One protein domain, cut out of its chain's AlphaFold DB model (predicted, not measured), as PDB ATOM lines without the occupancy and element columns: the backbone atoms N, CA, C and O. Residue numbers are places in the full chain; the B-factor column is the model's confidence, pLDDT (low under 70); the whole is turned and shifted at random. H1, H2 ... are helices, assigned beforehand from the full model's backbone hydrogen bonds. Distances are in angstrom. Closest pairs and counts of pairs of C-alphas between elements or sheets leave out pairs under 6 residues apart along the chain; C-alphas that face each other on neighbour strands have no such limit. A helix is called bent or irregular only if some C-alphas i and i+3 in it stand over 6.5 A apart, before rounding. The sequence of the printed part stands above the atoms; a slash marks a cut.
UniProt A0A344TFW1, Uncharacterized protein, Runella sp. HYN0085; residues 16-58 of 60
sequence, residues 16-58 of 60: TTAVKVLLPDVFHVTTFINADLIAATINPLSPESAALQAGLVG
ATOM      1  N   THR A  16      19.232 -19.564   8.111       85.75
ATOM      2  CA  THR A  16      19.499 -19.950   6.715       85.75
ATOM      3  C   THR A  16      20.525 -21.078   6.617       85.75
ATOM      4  O   THR A  16      20.397 -21.953   5.768       85.75
ATOM      5  N   THR A  17      21.534 -21.076   7.491       89.06
ATOM      6  CA  THR A  17      22.542 -22.142   7.563       89.06
ATOM      7  C   THR A  17      21.921 -23.443   8.064       89.06
ATOM      8  O   THR A  17      22.143 -24.487   7.462       89.06
ATOM      9  N   ALA A  18      21.093 -23.376   9.108       86.75
ATOM     10  CA  ALA A  18      20.403 -24.533   9.666       86.75
ATOM     11  C   ALA A  18      19.437 -25.162   8.651       86.75
ATOM     12  O   ALA A  18      19.480 -26.368   8.439       86.75
ATOM     13  N   VAL A  19      18.627 -24.350   7.963       86.44
ATOM     14  CA  VAL A  19      17.667 -24.806   6.941       86.44
ATOM     15  C   VAL A  19      18.360 -25.608   5.832       86.44
ATOM     16  O   VAL A  19      17.836 -26.633   5.408       86.44
ATOM     17  N   LYS A  20      19.556 -25.193   5.393       83.75
ATOM     18  CA  LYS A  20      20.314 -25.883   4.333       83.75
ATOM     19  C   LYS A  20      20.759 -27.301   4.701       83.75
ATOM     20  O   LYS A  20      20.937 -28.103   3.796       83.75
ATOM     21  N   VAL A  21      20.954 -27.585   5.988       84.19
ATOM     22  CA  VAL A  21      21.352 -28.914   6.485       84.19
ATOM     23  C   VAL A  21      20.116 -29.715   6.898       84.19
ATOM     24  O   VAL A  21      19.945 -30.862   6.510       84.19
ATOM     25  N   LEU A  22      19.201 -29.090   7.640       84.56
ATOM     26  CA  LEU A  22      18.036 -29.765   8.208       84.56
ATOM     27  C   LEU A  22      17.026 -30.222   7.146       84.56
ATOM     28  O   LEU A  22      16.474 -31.312   7.271       84.56
ATOM     29  N   LEU A  23      16.761 -29.410   6.114       81.25
ATOM     30  CA  LEU A  23      15.770 -29.760   5.093       81.25
ATOM     31  C   LEU A  23      16.112 -31.056   4.336       81.25
ATOM     32  O   LEU A  23      15.254 -31.938   4.328       81.25
ATOM     33  N   PRO A  24      17.309 -31.217   3.736       80.12
ATOM     34  CA  PRO A  24      17.637 -32.444   3.013       80.12
ATOM     35  C   PRO A  24      17.904 -33.632   3.947       80.12
ATOM     36  O   PRO A  24      17.396 -34.724   3.687       80.12
ATOM     37  N   ASP A  25      18.659 -33.424   5.031       82.75
ATOM     38  CA  ASP A  25      19.239 -34.537   5.796       82.75
ATOM     39  C   ASP A  25      18.317 -35.051   6.909       82.75
ATOM     40  O   ASP A  25      18.381 -36.227   7.262       82.75
ATOM     41  N   VAL A  26      17.462 -34.187   7.471       81.62
ATOM     42  CA  VAL A  26      16.602 -34.524   8.622       81.62
ATOM     43  C   VAL A  26      15.137 -34.623   8.218       81.62
ATOM     44  O   VAL A  26      14.444 -35.547   8.634       81.62
ATOM     45  N   PHE A  27      14.654 -33.674   7.416       80.81
ATOM     46  CA  PHE A  27      13.242 -33.608   7.037       80.81
ATOM     47  C   PHE A  27      12.948 -34.235   5.671       80.81
ATOM     48  O   PHE A  27      11.784 -34.311   5.284       80.81
ATOM     49  N   HIS A  28      13.980 -34.679   4.941       79.06
ATOM     50  CA  HIS A  28      13.870 -35.238   3.588       79.06
ATOM     51  C   HIS A  28      13.041 -34.360   2.633       79.06
ATOM     52  O   HIS A  28      12.373 -34.844   1.718       79.06
ATOM     53  N   VAL A  29      13.083 -33.045   2.850       74.38
ATOM     54  CA  VAL A  29      12.367 -32.056   2.051       74.38
ATOM     55  C   VAL A  29      13.171 -31.800   0.784       74.38
ATOM     56  O   VAL A  29      14.236 -31.187   0.812       74.38
ATOM     57  N   THR A  30      12.634 -32.245  -0.348       72.25
ATOM     58  CA  THR A  30      13.240 -32.041  -1.672       72.25
ATOM     59  C   THR A  30      12.933 -30.669  -2.266       72.25
ATOM     60  O   THR A  30      13.567 -30.255  -3.234       72.25
ATOM     61  N   THR A  31      11.948 -29.963  -1.711       72.25
ATOM     62  CA  THR A  31      11.425 -28.718  -2.273       72.25
ATOM     63  C   THR A  31      11.389 -27.638  -1.206       72.25
ATOM     64  O   THR A  31      10.633 -27.718  -0.243       72.25
ATOM     65  N   PHE A  32      12.209 -26.608  -1.393       77.75
ATOM     66  CA  PHE A  32      12.250 -25.433  -0.533       77.75
ATOM     67  C   PHE A  32      11.735 -24.215  -1.297       77.75
ATOM     68  O   PHE A  32      12.267 -23.870  -2.352       77.75
ATOM     69  N   ILE A  33      10.715 -23.557  -0.748       79.75
ATOM     70  CA  ILE A  33      10.125 -22.345  -1.314       79.75
ATOM     71  C   ILE A  33      10.473 -21.171  -0.401       79.75
ATOM     72  O   ILE A  33      10.112 -21.158   0.773       79.75
ATOM     73  N   ASN A  34      11.160 -20.173  -0.952       84.19
ATOM     74  CA  ASN A  34      11.437 -18.915  -0.271       84.19
ATOM     75  C   ASN A  34      10.651 -17.791  -0.959       84.19
ATOM     76  O   ASN A  34      10.933 -17.450  -2.108       84.19
ATOM     77  N   ALA A  35       9.673 -17.225  -0.249       85.75
ATOM     78  CA  ALA A  35       8.802 -16.177  -0.773       85.75
ATOM     79  C   ALA A  35       9.573 -14.906  -1.167       85.75
ATOM     80  O   ALA A  35       9.241 -14.298  -2.180       85.75
ATOM     81  N   ASP A  36      10.640 -14.551  -0.450       88.31
ATOM     82  CA  ASP A  36      11.444 -13.361  -0.754       88.31
ATOM     83  C   ASP A  36      12.185 -13.523  -2.089       88.31
ATOM     84  O   ASP A  36      12.225 -12.606  -2.909       88.31
ATOM     85  N   LEU A  37      12.722 -14.723  -2.351       90.38
ATOM     86  CA  LEU A  37      13.383 -15.035  -3.626       90.38
ATOM     87  C   LEU A  37      12.392 -15.020  -4.797       90.38
ATOM     88  O   LEU A  37      12.722 -14.569  -5.896       90.38
ATOM     89  N   ILE A  38      11.163 -15.483  -4.563       92.25
ATOM     90  CA  ILE A  38      10.095 -15.446  -5.566       92.25
ATOM     91  C   ILE A  38       9.678 -14.001  -5.840       92.25
ATOM     92  O   ILE A  38       9.591 -13.604  -7.000       92.25
ATOM     93  N   ALA A  39       9.480 -13.193  -4.799       93.62
ATOM     94  CA  ALA A  39       9.118 -11.785  -4.925       93.62
ATOM     95  C   ALA A  39      10.172 -10.996  -5.719       93.62
ATOM     96  O   ALA A  39       9.824 -10.254  -6.638       93.62
ATOM     97  N   ALA A  40      11.458 -11.239  -5.442       94.94
ATOM     98  CA  ALA A  40      12.571 -10.646  -6.182       94.94
ATOM     99  C   ALA A  40      12.618 -11.069  -7.659       94.94
ATOM    100  O   ALA A  40      13.104 -10.317  -8.500       94.94
ATOM    101  N   THR A  41      12.089 -12.248  -7.996       93.19
ATOM    102  CA  THR A  41      11.967 -12.709  -9.388       93.19
ATOM    103  C   THR A  41      10.776 -12.056 -10.096       93.19
ATOM    104  O   THR A  41      10.864 -11.740 -11.280       93.19
ATOM    105  N   ILE A  42       9.667 -11.832  -9.380       93.81
ATOM    106  CA  ILE A  42       8.452 -11.198  -9.918       93.81
ATOM    107  C   ILE A  42       8.682  -9.707 -10.195       93.81
ATOM    108  O   ILE A  42       8.304  -9.218 -11.258       93.81
ATOM    109  N   ASN A  43       9.289  -8.979  -9.252       95.62
ATOM    110  CA  ASN A  43       9.601  -7.560  -9.410       95.62
ATOM    111  C   ASN A  43      11.005  -7.242  -8.862       95.62
ATOM    112  O   ASN A  43      11.137  -6.855  -7.701       95.62
ATOM    113  N   PRO A  44      12.057  -7.346  -9.694       94.12
ATOM    114  CA  PRO A  44      13.437  -7.117  -9.260       94.12
ATOM    115  C   PRO A  44      13.719  -5.703  -8.737       94.12
ATOM    116  O   PRO A  44      14.655  -5.513  -7.966       94.12
ATOM    117  N   LEU A  45      12.940  -4.706  -9.168       96.81
ATOM    118  CA  LEU A  45      13.131  -3.302  -8.786       96.81
ATOM    119  C   LEU A  45      12.346  -2.919  -7.523       96.81
ATOM    120  O   LEU A  45      12.657  -1.909  -6.898       96.81
ATOM    121  N   SER A  46      11.331  -3.705  -7.152       95.31
ATOM    122  CA  SER A  46      10.577  -3.536  -5.907       95.31
ATOM    123  C   SER A  46       9.983  -4.876  -5.449       95.31
ATOM    124  O   SER A  46       8.783  -5.116  -5.624       95.31
ATOM    125  N   PRO A  47      10.802  -5.768  -4.866       93.44
ATOM    126  CA  PRO A  47      10.355  -7.085  -4.414       93.44
ATOM    127  C   PRO A  47       9.219  -7.007  -3.390       93.44
ATOM    128  O   PRO A  47       8.288  -7.809  -3.423       93.44
ATOM    129  N   GLU A  48       9.236  -6.002  -2.513       94.19
ATOM    130  CA  GLU A  48       8.238  -5.816  -1.458       94.19
ATOM    131  C   GLU A  48       6.827  -5.628  -2.033       94.19
ATOM    132  O   GLU A  48       5.853  -6.115  -1.458       94.19
ATOM    133  N   SER A  49       6.710  -4.993  -3.206       96.44
ATOM    134  CA  SER A  49       5.427  -4.828  -3.905       96.44
ATOM    135  C   SER A  49       4.825  -6.155  -4.386       96.44
ATOM    136  O   SER A  49       3.614  -6.252  -4.576       96.44
ATOM    137  N   ALA A  50       5.654  -7.192  -4.544       94.19
ATOM    138  CA  ALA A  50       5.261  -8.521  -4.995       94.19
ATOM    139  C   ALA A  50       5.089  -9.531  -3.844       94.19
ATOM    140  O   ALA A  50       4.805 -10.699  -4.109       94.19
ATOM    141  N   ALA A  51       5.216  -9.116  -2.576       90.81
ATOM    142  CA  ALA A  51       5.189 -10.022  -1.421       90.81
ATOM    143  C   ALA A  51       3.901 -10.863  -1.339       90.81
ATOM    144  O   ALA A  51       3.955 -12.078  -1.141       90.81
ATOM    145  N   LEU A  52       2.739 -10.235  -1.558       90.94
ATOM    146  CA  LEU A  52       1.454 -10.941  -1.554       90.94
ATOM    147  C   LEU A  52       1.373 -11.961  -2.696       90.94
ATOM    148  O   LEU A  52       0.937 -13.089  -2.486       90.94
ATOM    149  N   GLN A  53       1.823 -11.584  -3.895       91.12
ATOM    150  CA  GLN A  53       1.818 -12.472  -5.055       91.12
ATOM    151  C   GLN A  53       2.768 -13.656  -4.851       91.12
ATOM    152  O   GLN A  53       2.387 -14.793  -5.117       91.12
ATOM    153  N   ALA A  54       3.970 -13.416  -4.323       91.06
ATOM    154  CA  ALA A  54       4.954 -14.451  -4.029       91.06
ATOM    155  C   ALA A  54       4.448 -15.473  -2.999       91.06
ATOM    156  O   ALA A  54       4.664 -16.673  -3.169       91.06
ATOM    157  N   GLY A  55       3.707 -15.019  -1.982       85.12
ATOM    158  CA  GLY A  55       3.075 -15.890  -0.985       85.12
ATOM    159  C   GLY A  55       1.983 -16.812  -1.546       85.12
ATOM    160  O   GLY A  55       1.655 -17.817  -0.922       85.12
ATOM    161  N   LEU A  56       1.444 -16.514  -2.734       85.06
ATOM    162  CA  LEU A  56       0.408 -17.315  -3.397       85.06
ATOM    163  C   LEU A  56       0.970 -18.361  -4.373       85.06
ATOM    164  O   LEU A  56       0.235 -19.260  -4.782       85.06
ATOM    165  N   VAL A  57       2.252 -18.263  -4.748       75.69
ATOM    166  CA  VAL A  57       2.900 -19.191  -5.698       75.69
ATOM    167  C   VAL A  57       3.067 -20.593  -5.099       75.69
ATOM    168  O   VAL A  57       3.073 -21.575  -5.833       75.69
ATOM    169  N   GLY A  58       3.127 -20.711  -3.768       62.47
ATOM    170  CA  GLY A  58       3.337 -21.965  -3.033       62.47
ATOM    171  C   GLY A  58       2.166 -22.955  -3.016       62.47
ATOM    172  O   GLY A  58       2.019 -23.681  -2.037       62.47
TER     173      GLY A  58
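What this domain is: This is residues 16 to 58 of the 60 residues of an uncharacterized protein of Runella sp. HYN0085 (UniProt A0A344TFW1). One helix, H1, at one end and a small head of two helices, H2 and H3, packed together at a steep angle, are joined by the stretched residues 26 to 34. H1 packs on neither helix of the head, and the model has the look of two separate lobes on one connecting strip. The printed part has 43 residues with three named helices, H1, H2 and H3 along the chain, and no named strand; the class is all helix. The whole is loose, with a radius of gyration of the C-alphas of 12.5 A, and elongated, spanning 35 by 19 by 12 A.

Where its parts are: H1, residues 16 to 25, is 14.6 A from first to last C-alpha and begins at C-alpha 16 (19.499, -19.950, 6.715). It is neither bent nor irregular, but only just: C-alphas 21 and 24 are 6.2 A apart. H3, residues 47 to 56, also has 10 residues, measures 14.3 A and ends at C-alpha 56 (0.408, -17.315, -3.397). H3 is irregular, with C-alphas 49 and 52 lying 7.7 A apart. H2, residues 35 to 42, is 10.4 A long and begins at C-alpha 35 (8.802, -16.177, -0.773).

How they stand to each other: H1 is apart from H2 and from H3. H2 and H3 touch, and their closest C-alphas, those of Ala 40 and Pro 47, are 4.6 A apart. They run opposite ways at a steep tilt of 68 degrees, only just short of about perpendicular. In H2 every O i to N i+4 pair is within hydrogen-bond range; in H1 and in H3 it is 4 of 6.

The domain as a whole: The two C-alphas farthest apart, those of Val 26 and Leu 45, are 35.9 A apart. The link from H1 to H2 is short, with 9 residues, and the link from H2 to H3 is tight, with 4. The printed part has no cut. Its mean pLDDT is 86.3, and residue 58 is under 70.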